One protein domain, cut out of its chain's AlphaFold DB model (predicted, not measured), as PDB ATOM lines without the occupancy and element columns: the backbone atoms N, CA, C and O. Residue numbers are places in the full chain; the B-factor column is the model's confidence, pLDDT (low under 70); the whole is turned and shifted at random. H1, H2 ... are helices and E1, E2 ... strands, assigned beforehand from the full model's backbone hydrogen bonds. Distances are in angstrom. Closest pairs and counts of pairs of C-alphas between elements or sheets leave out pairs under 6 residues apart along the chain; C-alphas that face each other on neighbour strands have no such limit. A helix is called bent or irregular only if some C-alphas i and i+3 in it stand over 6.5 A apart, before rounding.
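AT A GLANCE: This is residues 16 to 28 and 66 to 183 of the 213 residues of an uncharacterized protein of Opitutaceae bacterium (UniProt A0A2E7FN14). What shape do these atoms make? A twisted sheet of three long antiparallel strands, E1 E2 E3, makes the core, with H6 lying slantwise over one face and the short H2 over the other. H3 and H4 lie together off the sheet next to H2, H5 sits at the far end of the sheet where the chain turns from E2 to E3, and H1 stands without touching another helix. What is the make-up? The 131 printed residues hold six named helices and three named strands in the order E1 H1 H2 H3 H4 E2 H5 E3 H6, a mixed class. The whole is compact, with a radius of gyration of the C-alphas of 15.6 A and spans of 49 by 36 by 30 A.

IN THESE COORDINATES: Where are the first elements? E1, residues 17 to 26, is 27.1 A long and begins with C-alpha 17 at (164.926, 114.934, 215.111). H1 is residues 71 to 81, 14.6 A; H2 is residues 91 to 94, H3 residues 96 to 100, and H4 residues 107 to 117, 15.2 A. What follows? E2, residues 121 to 130, is 29.2 A long; H5 is residues 131 to 137; E3, residues 142 to 151, is 27.5 A long. H6, residues 157 to 171, is 20.8 A long and ends with C-alpha 171 at (178.903, 123.199, 217.208); it is irregular, with C-alphas 167 and 170 7.0 A apart.

HOW THE PARTS SIT: How do the strands pair? The inner strand E2 is antiparallel to E1 at 163 degrees, with N 20 and O 127 2.8 A apart, and to E3 at 169 degrees, with N 126 and O 146 2.8 A apart. Which helices are on the sheet? H6 lies over E2 and E3 at a height of 8.7 A, its closest C-alphas to E3 being those of Ala 168 and Phe 148, 6.7 A apart. H2 is on the opposite face at 8.6 A, while H5 only grazes the sheet with residues 131 to 134. What of the others? H3 and H4 touch, the C-alphas of Leu 100 and Glu 110 being closest at 6.3 A; H1 is not on the sheet, but only just, with 4 pairs of C-alphas within 10 A. How are the helix backbones? Every O i to N i+4 pair is within hydrogen-bond range in H1, H3, H4 and H5, against 7 of 11 in H6; H2 is too short for such a pair.

THE WHOLE: How far does it reach? The C-alphas of Thr 107 and Ser 136, the two farthest apart, are 49.7 A apart. Is it unbroken? Residues 29 to 65 are not printed, and C-alphas 28 and 66 are 21.3 A apart across the cut. Of the links printed whole, none is long. Where is confidence low? Residues 27 to 28 and 66 to 92 have pLDDT under 70.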
ATOM      1  N   ASP A  16     162.122 113.852 218.052       87.94
ATOM      2  CA  ASP A  16     161.888 115.170 217.444       87.94
ATOM      3  C   ASP A  16     162.728 115.366 216.175       87.94
ATOM      4  O   ASP A  16     162.290 116.005 215.218       87.94
ATOM      5  N   LEU A  17     163.930 114.786 216.163       88.12
ATOM      6  CA  LEU A  17     164.926 114.934 215.111       88.12
ATOM      7  C   LEU A  17     165.319 113.573 214.549       88.12
ATOM      8  O   LEU A  17     165.466 112.607 215.297       88.12
ATOM      9  N   LEU A  18     165.550 113.529 213.240       87.50
ATOM     10  CA  LEU A  18     166.227 112.424 212.575       87.50
ATOM     11  C   LEU A  18     167.630 112.900 212.237       87.50
ATOM     12  O   LEU A  18     167.788 113.813 211.427       87.50
ATOM     13  N   VAL A  19     168.630 112.295 212.868       86.88
ATOM     14  CA  VAL A  19     170.033 112.577 212.572       86.88
ATOM     15  C   VAL A  19     170.536 111.533 211.586       86.88
ATOM     16  O   VAL A  19     170.504 110.340 211.877       86.88
ATOM     17  N   VAL A  20     170.993 111.991 210.428       84.38
ATOM     18  CA  VAL A  20     171.647 111.170 209.410       84.38
ATOM     19  C   VAL A  20     173.134 111.494 209.432       84.38
ATOM     20  O   VAL A  20     173.522 112.666 209.458       84.38
ATOM     21  N   VAL A  21     173.956 110.449 209.464       84.88
ATOM     22  CA  VAL A  21     175.413 110.556 209.538       84.88
ATOM     23  C   VAL A  21     176.002 110.029 208.241       84.88
ATOM     24  O   VAL A  21     175.795 108.869 207.900       84.88
ATOM     25  N   HIS A  22     176.759 110.873 207.550       82.44
ATOM     26  CA  HIS A  22     177.598 110.466 206.429       82.44
ATOM     27  C   HIS A  22     179.054 110.571 206.859       82.44
ATOM     28  O   HIS A  22     179.446 111.573 207.454       82.44
ATOM     29  N   TYR A  23     179.847 109.551 206.569       85.19
ATOM     30  CA  TYR A  23     181.269 109.535 206.876       85.19
ATOM     31  C   TYR A  23     182.033 108.822 205.769       85.19
ATOM     32  O   TYR A  23     181.453 108.058 204.997       85.19
ATOM     33  N   GLY A  24     183.333 109.074 205.698       83.25
ATOM     34  CA  GLY A  24     184.202 108.426 204.730       83.25
ATOM     35  C   GLY A  24     185.531 109.149 204.580       83.25
ATOM     36  O   GLY A  24     185.950 109.900 205.466       83.25
ATOM     37  N   LEU A  25     186.162 108.925 203.431       82.44
ATOM     38  CA  LEU A  25     187.411 109.547 203.014       82.44
ATOM     39  C   LEU A  25     187.143 110.487 201.829       82.44
ATOM     40  O   LEU A  25     186.442 110.117 200.888       82.44
ATOM     41  N   MET A  26     187.679 111.703 201.892       74.50
ATOM     42  CA  MET A  26     187.799 112.602 200.745       74.50
ATOM     43  C   MET A  26     189.038 112.203 199.954       74.50
ATOM     44  O   MET A  26     190.123 112.118 200.532       74.50
ATOM     45  N   SER A  27     188.883 112.026 198.648       69.06
ATOM     46  CA  SER A  27     190.013 111.960 197.727       69.06
ATOM     47  C   SER A  27     190.287 113.349 197.173       69.06
ATOM     48  O   SER A  27     189.363 114.118 196.890       69.06
ATOM     49  N   VAL A  28     191.557 113.654 196.967       64.94
ATOM     50  CA  VAL A  28     191.952 114.825 196.191       64.94
ATOM     51  C   VAL A  28     191.711 114.466 194.725       64.94
ATOM     52  O   VAL A  28     192.224 113.426 194.299       64.94
ATOM     53  N   PHE A  66     177.631 129.069 193.309       33.00
ATOM     54  CA  PHE A  66     176.293 129.150 193.870       33.00
ATOM     55  C   PHE A  66     175.772 127.741 194.174       33.00
ATOM     56  O   PHE A  66     175.297 127.015 193.305       33.00
ATOM     57  N   ILE A  67     175.842 127.360 195.452       41.44
ATOM     58  CA  ILE A  67     175.226 126.134 195.971       41.44
ATOM     59  C   ILE A  67     173.708 126.270 195.791       41.44
ATOM     60  O   ILE A  67     173.025 126.873 196.619       41.44
ATOM     61  N   ASN A  68     173.188 125.724 194.696       36.88
ATOM     62  CA  ASN A  68     171.781 125.369 194.581       36.88
ATOM     63  C   ASN A  68     171.479 124.207 195.546       36.88
ATOM     64  O   ASN A  68     172.379 123.471 195.958       36.88
ATOM     65  N   ASP A  69     170.202 124.009 195.883       42.22
ATOM     66  CA  ASP A  69     169.653 122.939 196.745       42.22
ATOM     67  C   ASP A  69     169.978 121.489 196.285       42.22
ATOM     68  O   ASP A  69     169.442 120.504 196.796       42.22
ATOM     69  N   THR A  70     170.890 121.320 195.329       45.50
ATOM     70  CA  THR A  70     171.412 120.058 194.814       45.50
ATOM     71  C   THR A  70     172.358 119.338 195.766       45.50
ATOM     72  O   THR A  70     172.580 118.157 195.549       45.50
ATOM     73  N   TYR A  71     172.846 119.935 196.864       54.12
ATOM     74  CA  TYR A  71     173.748 119.231 197.802       54.12
ATOM     75  C   TYR A  71     173.130 117.945 198.378       54.12
ATOM     76  O   TYR A  71     173.823 116.947 198.562       54.12
ATOM     77  N   PHE A  72     171.819 117.942 198.645       49.28
ATOM     78  CA  PHE A  72     171.126 116.734 199.095       49.28
ATOM     79  C   PHE A  72     170.957 115.715 197.966       49.28
ATOM     80  O   PHE A  72     171.082 114.522 198.209       49.28
ATOM     81  N   ASN A  73     170.730 116.170 196.730       51.81
ATOM     82  CA  ASN A  73     170.676 115.288 195.563       51.81
ATOM     83  C   ASN A  73     172.052 114.701 195.236       51.81
ATOM     84  O   ASN A  73     172.124 113.530 194.889       51.81
ATOM     85  N   ASP A  74     173.131 115.457 195.422       52.75
ATOM     86  CA  ASP A  74     174.507 114.983 195.294       52.75
ATOM     87  C   ASP A  74     174.835 113.965 196.384       52.75
ATOM     88  O   ASP A  74     175.400 112.918 196.094       52.75
ATOM     89  N   LEU A  75     174.435 114.220 197.635       54.00
ATOM     90  CA  LEU A  75     174.670 113.297 198.747       54.00
ATOM     91  C   LEU A  75     173.796 112.035 198.662       54.00
ATOM     92  O   LEU A  75     174.238 110.946 199.020       54.00
ATOM     93  N   LYS A  76     172.571 112.162 198.140       49.12
ATOM     94  CA  LYS A  76     171.679 111.042 197.825       49.12
ATOM     95  C   LYS A  76     172.229 110.215 196.660       49.12
ATOM     96  O   LYS A  76     172.313 109.000 196.792       49.12
ATOM     97  N   ARG A  77     172.697 110.864 195.588       48.38
ATOM     98  CA  ARG A  77     173.431 110.211 194.494       48.38
ATOM     99  C   ARG A  77     174.674 109.502 195.019       48.38
ATOM    100  O   ARG A  77     174.905 108.377 194.629       48.38
ATOM    101  N   LEU A  78     175.418 110.086 195.957       46.97
ATOM    102  CA  LEU A  78     176.573 109.446 196.603       46.97
ATOM    103  C   LEU A  78     176.183 108.232 197.462       46.97
ATOM    104  O   LEU A  78     176.885 107.230 197.451       46.97
ATOM    105  N   SER A  79     175.053 108.283 198.173       44.53
ATOM    106  CA  SER A  79     174.509 107.117 198.884       44.53
ATOM    107  C   SER A  79     174.085 105.996 197.928       44.53
ATOM    108  O   SER A  79     174.187 104.829 198.292       44.53
ATOM    109  N   GLU A  80     173.596 106.337 196.735       40.97
ATOM    110  CA  GLU A  80     173.192 105.391 195.685       40.97
ATOM    111  C   GLU A  80     174.408 104.871 194.881       40.97
ATOM    112  O   GLU A  80     174.444 103.707 194.491       40.97
ATOM    113  N   LEU A  81     175.446 105.697 194.712       37.69
ATOM    114  CA  LEU A  81     176.726 105.395 194.050       37.69
ATOM    115  C   LEU A  81     177.742 104.719 194.978       37.69
ATOM    116  O   LEU A  81     178.719 104.148 194.508       37.69
ATOM    117  N   SER A  82     177.497 104.690 196.292       39.41
ATOM    118  CA  SER A  82     178.321 103.957 197.262       39.41
ATOM    119  C   SER A  82     178.396 102.448 196.976       39.41
ATOM    120  O   SER A  82     179.154 101.748 197.645       39.41
ATOM    121  N   HIS A  83     177.614 101.920 196.032       40.81
ATOM    122  CA  HIS A  83     177.738 100.538 195.575       40.81
ATOM    123  C   HIS A  83     178.664 100.367 194.368       40.81
ATOM    124  O   HIS A  83     179.218  99.285 194.240       40.81
ATOM    125  N   ASN A  84     178.905 101.393 193.542       35.91
ATOM    126  CA  ASN A  84     179.774 101.294 192.367       35.91
ATOM    127  C   ASN A  84     180.420 102.661 192.045       35.91
ATOM    128  O   ASN A  84     179.734 103.582 191.617       35.91
ATOM    129  N   ASN A  85     181.748 102.736 192.170       37.88
ATOM    130  CA  ASN A  85     182.658 103.791 191.690       37.88
ATOM    131  C   ASN A  85     182.825 105.091 192.512       37.88
ATOM    132  O   ASN A  85     181.960 105.957 192.595       37.88
ATOM    133  N   GLN A  86     184.045 105.187 193.050       43.31
ATOM    134  CA  GLN A  86     185.016 106.280 193.256       43.31
ATOM    135  C   GLN A  86     184.736 107.719 192.749       43.31
ATOM    136  O   GLN A  86     185.674 108.438 192.426       43.31
ATOM    137  N   ALA A  87     183.501 108.216 192.745       45.91
ATOM    138  CA  ALA A  87     183.251 109.660 192.755       45.91
ATOM    139  C   ALA A  87     183.483 110.175 194.187       45.91
ATOM    140  O   ALA A  87     182.544 110.437 194.941       45.91
ATOM    141  N   GLY A  88     184.752 110.212 194.600       52.44
ATOM    142  CA  GLY A  88     185.146 110.682 195.920       52.44
ATOM    143  C   GLY A  88     184.654 112.108 196.149       52.44
ATOM    144  O   GLY A  88     184.644 112.956 195.258       52.44
ATOM    145  N   MET A  89     184.175 112.373 197.356       58.41
ATOM    146  CA  MET A  89     183.744 113.712 197.724       58.41
ATOM    147  C   MET A  89     184.994 114.608 197.833       58.41
ATOM    148  O   MET A  89     186.025 114.166 198.338       58.41
ATOM    149  N   SER A  90     184.929 115.832 197.298       66.06
ATOM    150  CA  SER A  90     186.053 116.777 197.306       66.06
ATOM    151  C   SER A  90     186.037 117.653 198.557       66.06
ATOM    152  O   SER A  90     184.977 118.000 199.091       66.06
ATOM    153  N   ASN A  91     187.219 118.093 198.990       68.00
ATOM    154  CA  ASN A  91     187.380 118.952 200.166       68.00
ATOM    155  C   ASN A  91     186.626 120.293 200.062       68.00
ATOM    156  O   ASN A  91     186.229 120.867 201.081       68.00
ATOM    157  N   ILE A  92     186.316 120.757 198.844       66.69
ATOM    158  CA  ILE A  92     185.464 121.933 198.593       66.69
ATOM    159  C   ILE A  92     184.115 121.779 199.313       66.69
ATOM    160  O   ILE A  92     183.617 122.723 199.942       66.69
ATOM    161  N   LYS A  93     183.553 120.561 199.309       70.56
ATOM    162  CA  LYS A  93     182.232 120.239 199.870       70.56
ATOM    163  C   LYS A  93     182.193 120.221 201.403       70.56
ATOM    164  O   LYS A  93     181.101 120.117 201.973       70.56
ATOM    165  N   LEU A  94     183.337 120.375 202.075       76.94
ATOM    166  CA  LEU A  94     183.449 120.517 203.534       76.94
ATOM    167  C   LEU A  94     183.347 121.972 204.013       76.94
ATOM    168  O   LEU A  94     183.370 122.231 205.215       76.94
ATOM    169  N   GLY A  95     183.178 122.925 203.094       77.00
ATOM    170  CA  GLY A  95     183.072 124.351 203.412       77.00
ATOM    171  C   GLY A  95     184.391 125.114 203.297       77.00
ATOM    172  O   GLY A  95     184.382 126.331 203.480       77.00
ATOM    173  N   ILE A  96     185.488 124.440 202.926       79.94
ATOM    174  CA  ILE A  96     186.794 125.058 202.642       79.94
ATOM    175  C   ILE A  96     186.675 126.025 201.456       79.94
ATOM    176  O   ILE A  96     187.110 127.168 201.556       79.94
ATOM    177  N   GLY A  97     185.967 125.647 200.384       77.56
ATOM    178  CA  GLY A  97     185.739 126.543 199.239       77.56
ATOM    179  C   GLY A  97     185.005 127.835 199.622       77.56
ATOM    180  O   GLY A  97     185.394 128.934 199.230       77.56
ATOM    181  N   ARG A  98     183.987 127.743 200.494       77.75
ATOM    182  CA  ARG A  98     183.314 128.930 201.053       77.75
ATOM    183  C   ARG A  98     184.267 129.765 201.904       77.75
ATOM    184  O   ARG A  98     184.139 130.985 201.923       77.75
ATOM    185  N   ALA A  99     185.172 129.119 202.636       81.06
ATOM    186  CA  ALA A  99     186.141 129.786 203.489       81.06
ATOM    187  C   ALA A  99     187.175 130.586 202.678       81.06
ATOM    188  O   ALA A  99     187.500 131.698 203.100       81.06
ATOM    189  N   LEU A 100     187.607 130.048 201.529       82.12
ATOM    190  CA  LEU A 100     188.500 130.690 200.557       82.12
ATOM    191  C   LEU A 100     187.839 131.890 199.863       82.12
ATOM    192  O   LEU A 100     188.444 132.949 199.760       82.12
ATOM    193  N   ASN A 101     186.561 131.785 199.491       80.94
ATOM    194  CA  ASN A 101     185.818 132.860 198.811       80.94
ATOM    195  C   ASN A 101     185.440 134.062 199.711       80.94
ATOM    196  O   ASN A 101     184.629 134.912 199.330       80.94
ATOM    197  N   ARG A 102     185.973 134.156 200.935       81.06
ATOM    198  CA  ARG A 102     185.667 135.265 201.852       81.06
ATOM    199  C   ARG A 102     186.516 136.489 201.534       81.06
ATOM    200  O   ARG A 102     187.724 136.401 201.393       81.06
ATOM    201  N   ARG A 103     185.880 137.665 201.556       73.75
ATOM    202  CA  ARG A 103     186.510 138.953 201.203       73.75
ATOM    203  C   ARG A 103     187.695 139.370 202.090       73.75
ATOM    204  O   ARG A 103     188.519 140.148 201.637       73.75
ATOM    205  N   ASN A 104     187.768 138.882 203.331       81.00
ATOM    206  CA  ASN A 104     188.752 139.313 204.336       81.00
ATOM    207  C   ASN A 104     189.608 138.135 204.829       81.00
ATOM    208  O   ASN A 104     189.696 137.899 206.036       81.00
ATOM    209  N   ILE A 105     190.164 137.352 203.908       84.00
ATOM    210  CA  ILE A 105     191.099 136.271 204.226       84.00
ATOM    211  C   ILE A 105     192.536 136.807 204.261       84.00
ATOM    212  O   ILE A 105     192.897 137.681 203.474       84.00
ATOM    213  N   THR A 106     193.351 136.332 205.203       87.75
ATOM    214  CA  THR A 106     194.787 136.652 205.227       87.75
ATOM    215  C   THR A 106     195.550 135.689 204.320       87.75
ATOM    216  O   THR A 106     195.110 134.564 204.110       87.75
ATOM    217  N   THR A 107     196.725 136.080 203.822       86.88
ATOM    218  CA  THR A 107     197.557 135.199 202.978       86.88
ATOM    219  C   THR A 107     197.914 133.881 203.674       86.88
ATOM    220  O   THR A 107     197.940 132.839 203.032       86.88
ATOM    221  N   ALA A 108     198.141 133.913 204.992       87.44
ATOM    222  CA  ALA A 108     198.390 132.707 205.778       87.44
ATOM    223  C   ALA A 108     197.138 131.818 205.879       87.44
ATOM    224  O   ALA A 108     197.219 130.623 205.627       87.44
ATOM    225  N   GLU A 109     195.967 132.403 206.170       85.31
ATOM    226  CA  GLU A 109     194.704 131.649 206.206       85.31
ATOM    227  C   GLU A 109     194.353 131.047 204.837       85.31
ATOM    228  O   GLU A 109     193.790 129.957 204.772       85.31
ATOM    229  N   GLU A 110     194.660 131.746 203.742       86.19
ATOM    230  CA  GLU A 110     194.465 131.226 202.388       86.19
ATOM    231  C   GLU A 110     195.383 130.036 202.111       86.19
ATOM    232  O   GLU A 110     194.911 129.012 201.621       86.19
ATOM    233  N   PHE A 111     196.668 130.156 202.453       87.94
ATOM    234  CA  PHE A 111     197.637 129.074 202.298       87.94
ATOM    235  C   PHE A 111     197.203 127.816 203.060       87.94
ATOM    236  O   PHE A 111     197.140 126.739 202.471       87.94
ATOM    237  N   ASP A 112     196.814 127.964 204.330       87.00
ATOM    238  CA  ASP A 112     196.353 126.848 205.159       87.00
ATOM    239  C   ASP A 112     195.106 126.178 204.558       87.00
ATOM    240  O   ASP A 112     195.036 124.955 204.457       87.00
ATOM    241  N   LEU A 113     194.125 126.965 204.102       86.25
ATOM    242  CA  LEU A 113     192.904 126.426 203.496       86.25
ATOM    243  C   LEU A 113     193.159 125.737 202.149       86.25
ATOM    244  O   LEU A 113     192.470 124.767 201.837       86.25
ATOM    245  N   ARG A 114     194.127 126.209 201.355       85.31
ATOM    246  CA  ARG A 114     194.548 125.535 200.116       85.31
ATOM    247  C   ARG A 114     195.255 124.218 200.414       85.31
ATOM    248  O   ARG A 114     194.879 123.201 199.843       85.31
ATOM    249  N   ALA A 115     196.166 124.203 201.385       85.31
ATOM    250  CA  ALA A 115     196.800 122.968 201.841       85.31
ATOM    251  C   ALA A 115     195.766 121.958 202.376       85.31
ATOM    252  O   ALA A 115     195.853 120.762 202.108       85.31
ATOM    253  N   GLU A 116     194.733 122.421 203.090       85.00
ATOM    254  CA  GLU A 116     193.630 121.555 203.519       85.00
ATOM    255  C   GLU A 116     192.778 121.036 202.351       85.00
ATOM    256  O   GLU A 116     192.209 119.948 202.462       85.00
ATOM    257  N   LEU A 117     192.679 121.787 201.249       82.50
ATOM    258  CA  LEU A 117     191.963 121.381 200.042       82.50
ATOM    259  C   LEU A 117     192.689 120.263 199.282       82.50
ATOM    260  O   LEU A 117     192.033 119.404 198.695       82.50
ATOM    261  N   GLU A 118     194.014 120.256 199.343       81.88
ATOM    262  CA  GLU A 118     194.897 119.286 198.687       81.88
ATOM    263  C   GLU A 118     195.201 118.056 199.554       81.88
ATOM    264  O   GLU A 118     195.861 117.127 199.102       81.88
ATOM    265  N   ALA A 119     194.734 118.014 200.801       83.75
ATOM    266  CA  ALA A 119     194.968 116.883 201.692       83.75
ATOM    267  C   ALA A 119     193.842 115.844 201.598       83.75
ATOM    268  O   ALA A 119     192.667 116.193 201.611       83.75
ATOM    269  N   GLU A 120     194.152 114.552 201.627       86.12
ATOM    270  CA  GLU A 120     193.126 113.524 201.851       86.12
ATOM    271  C   GLU A 120     192.603 113.606 203.290       86.12
ATOM    272  O   GLU A 120     193.386 113.654 204.249       86.12
ATOM    273  N   ARG A 121     191.281 113.592 203.482       88.44
ATOM    274  CA  ARG A 121     190.672 113.839 204.802       88.44
ATOM    275  C   ARG A 121     189.580 112.847 205.131       88.44
ATOM    276  O   ARG A 121     188.689 112.602 204.322       88.44
ATOM    277  N   TYR A 122     189.572 112.362 206.366       89.62
ATOM    278  CA  TYR A 122     188.362 111.756 206.902       89.62
ATOM    279  C   TYR A 122     187.343 112.836 207.198       89.62
ATOM    280  O   TYR A 122     187.688 113.910 207.698       89.62
ATOM    281  N   PHE A 123     186.080 112.536 206.939       88.31
ATOM    282  CA  PHE A 123     184.994 113.468 207.178       88.31
ATOM    283  C   PHE A 123     183.833 112.805 207.898       88.31
ATOM    284  O   PHE A 123     183.587 111.607 207.760       88.31
ATOM    285  N   ILE A 124     183.090 113.630 208.627       88.31
ATOM    286  CA  ILE A 124     181.778 113.295 209.159       88.31
ATOM    287  C   ILE A 124     180.855 114.488 208.907       88.31
ATOM    288  O   ILE A 124     181.176 115.641 209.214       88.31
ATOM    289  N   ILE A 125     179.692 114.203 208.333       86.88
ATOM    290  CA  ILE A 125     178.610 115.155 208.104       86.88
ATOM    291  C   ILE A 125     177.406 114.677 208.905       86.88
ATOM    292  O   ILE A 125     176.856 113.605 208.654       86.88
ATOM    293  N   LEU A 126     176.992 115.499 209.864       87.81
ATOM    294  CA  LEU A 126     175.776 115.303 210.638       87.81
ATOM    295  C   LEU A 126     174.681 116.187 210.072       87.81
ATOM    296  O   LEU A 126     174.822 117.409 210.056       87.81
ATOM    297  N   MET A 127     173.586 115.575 209.642       86.62
ATOM    298  CA  MET A 127     172.408 116.271 209.141       86.62
ATOM    299  C   MET A 127     171.240 115.988 210.068       86.62
ATOM    300  O   MET A 127     170.942 114.829 210.339       86.62
ATOM    301  N   ALA A 128     170.569 117.031 210.547       88.62
ATOM    302  CA  ALA A 128     169.383 116.870 211.376       88.62
ATOM    303  C   ALA A 128     168.138 117.332 210.633       88.62
ATOM    304  O   ALA A 128     168.045 118.488 210.222       88.62
ATOM    305  N   TYR A 129     167.171 116.432 210.518       86.81
ATOM    306  CA  TYR A 129     165.878 116.680 209.898       86.81
ATOM    307  C   TYR A 129     164.777 116.810 210.942       86.81
ATOM    308  O   TYR A 129     164.835 116.172 211.997       86.81
ATOM    309  N   ASP A 130     163.737 117.577 210.617       90.06
ATOM    310  CA  ASP A 130     162.491 117.584 211.384       90.06
ATOM    311  C   ASP A 130     161.763 116.245 211.194       90.06
ATOM    312  O   ASP A 130     161.143 115.963 210.162       90.06
ATOM    313  N   TYR A 131     161.839 115.397 212.216       89.75
ATOM    314  CA  TYR A 131     161.279 114.058 212.147       89.75
ATOM    315  C   TYR A 131     159.755 114.040 212.319       89.75
ATOM    316  O   TYR A 131     159.070 113.166 211.780       89.75
ATOM    317  N   LYS A 132     159.187 115.030 213.018       88.69
ATOM    318  CA  LYS A 132     157.730 115.187 213.152       88.69
ATOM    319  C   LYS A 132     157.104 115.536 211.805       88.69
ATOM    320  O   LYS A 132     156.093 114.935 211.421       88.69
ATOM    321  N   LYS A 133     157.722 116.448 211.054       87.81
ATOM    322  CA  LYS A 133     157.293 116.784 209.689       87.81
ATOM    323  C   LYS A 133     157.495 115.620 208.730       87.81
ATOM    324  O   LYS A 133     156.575 115.321 207.966       87.81
ATOM    325  N   LEU A 134     158.618 114.906 208.835       86.50
ATOM    326  CA  LEU A 134     158.876 113.726 208.011       86.50
ATOM    327  C   LEU A 134     157.807 112.643 208.199       86.50
ATOM    328  O   LEU A 134     157.343 112.057 207.224       86.50
ATOM    329  N   ARG A 135     157.359 112.390 209.433       86.31
ATOM    330  CA  ARG A 135     156.316 111.386 209.689       86.31
ATOM    331  C   ARG A 135     154.929 111.822 209.233       86.31
ATOM    332  O   ARG A 135     154.225 111.024 208.621       86.31
ATOM    333  N   SER A 136     154.550 113.065 209.522       88.56
ATOM    334  CA  SER A 136     153.198 113.571 209.246       88.56
ATOM    335  C   SER A 136     152.970 113.912 207.772       88.56
ATOM    336  O   SER A 136     151.921 113.592 207.226       88.56
ATOM    337  N   THR A 137     153.952 114.532 207.114       89.31
ATOM    338  CA  THR A 137     153.810 115.057 205.743       89.31
ATOM    339  C   THR A 137     154.637 114.312 204.702       89.31
ATOM    340  O   THR A 137     154.520 114.616 203.517       89.31
ATOM    341  N   LYS A 138     155.498 113.367 205.120       85.00
ATOM    342  CA  LYS A 138     156.491 112.687 204.261       85.00
ATOM    343  C   LYS A 138     157.487 113.631 203.579       85.00
ATOM    344  O   LYS A 138     158.232 113.201 202.704       85.00
ATOM    345  N   LYS A 139     157.551 114.895 204.004       83.25
ATOM    346  CA  LYS A 139     158.532 115.869 203.523       83.25
ATOM    347  C   LYS A 139     159.763 115.865 204.416       83.25
ATOM    348  O   LYS A 139     159.653 115.922 205.639       83.25
ATOM    349  N   GLN A 140     160.930 115.810 203.788       81.56
ATOM    350  CA  GLN A 140     162.216 115.960 204.456       81.56
ATOM    351  C   GLN A 140     162.520 117.450 204.603       81.56
ATOM    352  O   GLN A 140     162.646 118.154 203.607       81.56
ATOM    353  N   GLU A 141     162.633 117.927 205.841       86.12
ATOM    354  CA  GLU A 141     163.038 119.305 206.135       86.12
ATOM    355  C   GLU A 141     164.344 119.287 206.920       86.12
ATOM    356  O   GLU A 141     164.384 118.790 208.047       86.12
ATOM    357  N   LEU A 142     165.416 119.786 206.303       84.25
ATOM    358  CA  LEU A 142     166.738 119.890 206.910       84.25
ATOM    359  C   LEU A 142     166.783 121.106 207.839       84.25
ATOM    360  O   LEU A 142     166.575 122.234 207.402       84.25
ATOM    361  N   LEU A 143     167.095 120.880 209.113       86.88
ATOM    362  CA  LEU A 143     167.186 121.938 210.118       86.88
ATOM    363  C   LEU A 143     168.605 122.484 210.243       86.88
ATOM    364  O   LEU A 143     168.794 123.688 210.396       86.88
ATOM    365  N   TRP A 144     169.605 121.604 210.215       86.00
ATOM    366  CA  TRP A 144     171.007 122.002 210.271       86.00
ATOM    367  C   TRP A 144     171.931 120.906 209.747       86.00
ATOM    368  O   TRP A 144     171.578 119.725 209.683       86.00
ATOM    369  N   THR A 145     173.149 121.312 209.393       85.50
ATOM    370  CA  THR A 145     174.235 120.408 209.020       85.50
ATOM    371  C   THR A 145     175.520 120.829 209.715       85.50
ATOM    372  O   THR A 145     175.908 121.993 209.637       85.50
ATOM    373  N   THR A 146     176.205 119.884 210.349       87.25
ATOM    374  CA  THR A 146     177.552 120.085 210.888       87.25
ATOM    375  C   THR A 146     178.521 119.220 210.097       87.25
ATOM    376  O   THR A 146     178.322 118.013 209.991       87.25
ATOM    377  N   ARG A 147     179.556 119.843 209.531       87.75
ATOM    378  CA  ARG A 147     180.605 119.178 208.749       87.75
ATOM    379  C   ARG A 147     181.917 119.333 209.494       87.75
ATOM    380  O   ARG A 147     182.232 120.437 209.927       87.75
ATOM    381  N   PHE A 148     182.651 118.248 209.660       89.62
ATOM    382  CA  PHE A 148     183.948 118.269 210.319       89.62
ATOM    383  C   PHE A 148     184.846 117.193 209.724       89.62
ATOM    384  O   PHE A 148     184.370 116.162 209.248       89.62
ATOM    385  N   SER A 149     186.143 117.476 209.691       90.81
ATOM    386  CA  SER A 149     187.123 116.638 209.011       90.81
ATOM    387  C   SER A 149     188.498 116.738 209.653       90.81
ATOM    388  O   SER A 149     188.800 117.714 210.342       90.81
ATOM    389  N   VAL A 150     189.332 115.738 209.395       90.69
ATOM    390  CA  VAL A 150     190.724 115.674 209.847       90.69
ATOM    391  C   VAL A 150     191.592 115.094 208.731       90.69
ATOM    392  O   VAL A 150     191.083 114.267 207.968       90.69
ATOM    393  N   PRO A 151     192.871 115.493 208.608       89.12
ATOM    394  CA  PRO A 151     193.803 114.830 207.702       89.12
ATOM    395  C   PRO A 151     193.813 113.316 207.930       89.12
ATOM    396  O   PRO A 151     193.900 112.855 209.070       89.12
ATOM    397  N   SER A 152     193.685 112.554 206.848       88.06
ATOM    398  CA  SER A 152     193.695 111.088 206.891       88.06
ATOM    399  C   SER A 152     195.114 110.526 206.963       88.06
ATOM    400  O   SER A 152     195.346 109.521 207.630       88.06
ATOM    401  N   LEU A 153     196.081 111.212 206.347       86.62
ATOM    402  CA  LEU A 153     197.478 110.806 206.373       86.62
ATOM    403  C   LEU A 153     197.999 110.764 207.816       86.62
ATOM    404  O   LEU A 153     197.922 111.752 208.545       86.62
ATOM    405  N   GLY A 154     198.520 109.605 208.227       84.50
ATOM    406  CA  GLY A 154     199.035 109.387 209.583       84.50
ATOM    407  C   GLY A 154     197.963 109.275 210.674       84.50
ATOM    408  O   GLY A 154     198.312 109.195 211.850       84.50
ATOM    409  N   THR A 155     196.678 109.237 210.310       85.75
ATOM    410  CA  THR A 155     195.554 109.159 211.247       85.75
ATOM    411  C   THR A 155     194.779 107.863 211.017       85.75
ATOM    412  O   THR A 155     194.389 107.569 209.895       85.75
ATOM    413  N   ASN A 156     194.493 107.086 212.066       86.44
ATOM    414  CA  ASN A 156     193.551 105.967 211.966       86.44
ATOM    415  C   ASN A 156     192.114 106.483 212.150       86.44
ATOM    416  O   ASN A 156     191.834 107.201 213.114       86.44
ATOM    417  N   PHE A 157     191.190 106.112 211.256       84.94
ATOM    418  CA  PHE A 157     189.786 106.513 211.360       84.94
ATOM    419  C   PHE A 157     189.128 106.072 212.676       84.94
ATOM    420  O   PHE A 157     188.372 106.855 213.254       84.94
ATOM    421  N   GLU A 158     189.434 104.868 213.173       87.12
ATOM    422  CA  GLU A 158     188.866 104.330 214.421       87.12
ATOM    423  C   GLU A 158     189.213 105.200 215.636       87.12
ATOM    424  O   GLU A 158     188.370 105.440 216.501       87.12
ATOM    425  N   ASP A 159     190.422 105.760 215.657       85.75
ATOM    426  CA  ASP A 159     190.871 106.681 216.703       85.75
ATOM    427  C   ASP A 159     190.388 108.119 216.462       85.75
ATOM    428  O   ASP A 159     190.207 108.907 217.400       85.75
ATOM    429  N   ALA A 160     190.172 108.475 215.195       87.19
ATOM    430  CA  ALA A 160     189.814 109.817 214.770       87.19
ATOM    431  C   ALA A 160     188.348 110.156 214.986       87.19
ATOM    432  O   ALA A 160     188.052 111.253 215.461       87.19
ATOM    433  N   TYR A 161     187.421 109.254 214.653       87.38
ATOM    434  CA  TYR A 161     185.993 109.570 214.698       87.38
ATOM    435  C   TYR A 161     185.504 109.994 216.100       87.38
ATOM    436  O   TYR A 161     184.728 110.955 216.176       87.38
ATOM    437  N   PRO A 162     185.963 109.401 217.229       88.88
ATOM    438  CA  PRO A 162     185.561 109.851 218.557       88.88
ATOM    439  C   PRO A 162     186.156 111.222 218.891       88.88
ATOM    440  O   PRO A 162     185.486 112.060 219.495       88.88
ATOM    441  N   ALA A 163     187.406 111.472 218.491       88.25
ATOM    442  CA  ALA A 163     188.081 112.747 218.711       88.25
ATOM    443  C   ALA A 163     187.395 113.876 217.923       88.25
ATOM    444  O   ALA A 163     187.037 114.911 218.491       88.25
ATOM    445  N   LEU A 164     187.107 113.624 216.647       89.25
ATOM    446  CA  LEU A 164     186.336 114.494 215.767       89.25
ATOM    447  C   LEU A 164     184.955 114.819 216.343       89.25
ATOM    448  O   LEU A 164     184.576 115.987 216.411       89.25
ATOM    449  N   ALA A 165     184.214 113.808 216.806       88.69
ATOM    450  CA  ALA A 165     182.904 114.017 217.413       88.69
ATOM    451  C   ALA A 165     182.983 114.894 218.676       88.69
ATOM    452  O   ALA A 165     182.163 115.797 218.852       88.69
ATOM    453  N   ARG A 166     184.000 114.699 219.532       88.06
ATOM    454  CA  ARG A 166     184.230 115.557 220.709       88.06
ATOM    455  C   ARG A 166     184.490 117.007 220.312       88.06
ATOM    456  O   ARG A 166     183.835 117.896 220.854       88.06
ATOM    457  N   ALA A 167     185.393 117.236 219.360       87.94
ATOM    458  CA  ALA A 167     185.720 118.574 218.867       87.94
ATOM    459  C   ALA A 167     184.502 119.272 218.239       87.94
ATOM    460  O   ALA A 167     184.280 120.461 218.455       87.94
ATOM    461  N   ALA A 168     183.679 118.524 217.502       88.06
ATOM    462  CA  ALA A 168     182.510 119.061 216.820       88.06
ATOM    463  C   ALA A 168     181.298 119.285 217.746       88.06
ATOM    464  O   ALA A 168     180.402 120.058 217.403       88.06
ATOM    465  N   SER A 169     181.258 118.641 218.917       87.50
ATOM    466  CA  SER A 169     180.091 118.608 219.811       87.50
ATOM    467  C   SER A 169     179.585 119.989 220.242       87.50
ATOM    468  O   SER A 169     178.377 120.197 220.372       87.50
ATOM    469  N   SER A 170     180.481 120.965 220.409       85.75
ATOM    470  CA  SER A 170     180.119 122.345 220.754       85.75
ATOM    471  C   SER A 170     179.393 123.090 219.634       85.75
ATOM    472  O   SER A 170     178.805 124.140 219.896       85.75
ATOM    473  N   TYR A 171     179.431 122.561 218.410       87.25
ATOM    474  CA  TYR A 171     178.903 123.199 217.208       87.25
ATOM    475  C   TYR A 171     177.603 122.563 216.695       87.25
ATOM    476  O   TYR A 171     176.985 123.094 215.768       87.25
ATOM    477  N   TYR A 172     177.147 121.459 217.292       87.75
ATOM    478  CA  TYR A 172     175.929 120.775 216.856       87.75
ATOM    479  C   TYR A 172     174.692 121.669 216.979       87.75
ATOM    480  O   TYR A 172     174.406 122.254 218.028       87.75
ATOM    481  N   GLY A 173     173.942 121.778 215.880       83.06
ATOM    482  CA  GLY A 173     172.758 122.634 215.802       83.06
ATOM    483  C   GLY A 173     173.041 124.127 215.983       83.06
ATOM    484  O   GLY A 173     172.137 124.855 216.406       83.06
ATOM    485  N   SER A 174     174.273 124.566 215.709       83.19
ATOM    486  CA  SER A 174     174.680 125.972 215.662       83.19
ATOM    487  C   SER A 174     175.129 126.360 214.254       83.19
ATOM    488  O   SER A 174     175.592 125.511 213.492       83.19
ATOM    489  N   ASN A 175     174.996 127.642 213.915       77.06
ATOM    490  CA  ASN A 175     175.554 128.186 212.684       77.06
ATOM    491  C   ASN A 175     176.954 128.725 212.960       77.06
ATOM    492  O   ASN A 175     177.155 129.527 213.872       77.06
ATOM    493  N   LEU A 176     177.909 128.260 212.162       75.00
ATOM    494  CA  LEU A 176     179.274 128.751 212.167       75.00
ATOM    495  C   LEU A 176     179.395 129.861 211.120       75.00
ATOM    496  O   LEU A 176     179.265 129.597 209.925       75.00
ATOM    497  N   ASP A 177     179.662 131.092 211.553       70.38
ATOM    498  CA  ASP A 177     179.847 132.214 210.621       70.38
ATOM    499  C   ASP A 177     181.189 132.122 209.873       70.38
ATOM    500  O   ASP A 177     181.317 132.545 208.720       70.38
ATOM    501  N   LYS A 178     182.206 131.541 210.522       76.50
ATOM    502  CA  LYS A 178     183.570 131.361 210.006       76.50
ATOM    503  C   LYS A 178     183.979 129.897 210.139       76.50
ATOM    504  O   LYS A 178     183.728 129.292 211.173       76.50
ATOM    505  N   TYR A 179     184.643 129.369 209.105       80.62
ATOM    506  CA  TYR A 179     185.397 128.113 209.183       80.62
ATOM    507  C   TYR A 179     186.282 128.118 210.431       80.62
ATOM    508  O   TYR A 179     187.010 129.089 210.646       80.62
ATOM    509  N   ALA A 180     186.175 127.079 211.253       82.62
ATOM    510  CA  ALA A 180     186.904 126.990 212.507       82.62
ATOM    511  C   ALA A 180     187.734 125.716 212.540       82.62
ATOM    512  O   ALA A 180     187.219 124.621 212.319       82.62
ATOM    513  N   THR A 181     188.997 125.882 212.903       83.31
ATOM    514  CA  THR A 181     189.906 124.785 213.208       83.31
ATOM    515  C   THR A 181     189.933 124.606 214.720       83.31
ATOM    516  O   THR A 181     190.022 125.576 215.472       83.31
ATOM    517  N   THR A 182     189.801 123.369 215.188       83.81
ATOM    518  CA  THR A 182     189.849 123.028 216.615       83.81
ATOM    519  C   THR A 182     190.836 121.892 216.805       83.81
ATOM    520  O   THR A 182     190.749 120.880 216.116       83.81
ATOM    521  N   SER A 183     191.764 122.054 217.746       79.62
ATOM    522  CA  SER A 183     192.657 120.972 218.152       79.62
ATOM    523  C   SER A 183     191.965 120.079 219.179       79.62
ATOM    524  O   SER A 183     191.267 120.557 220.076       79.62
TER     525      SER A 183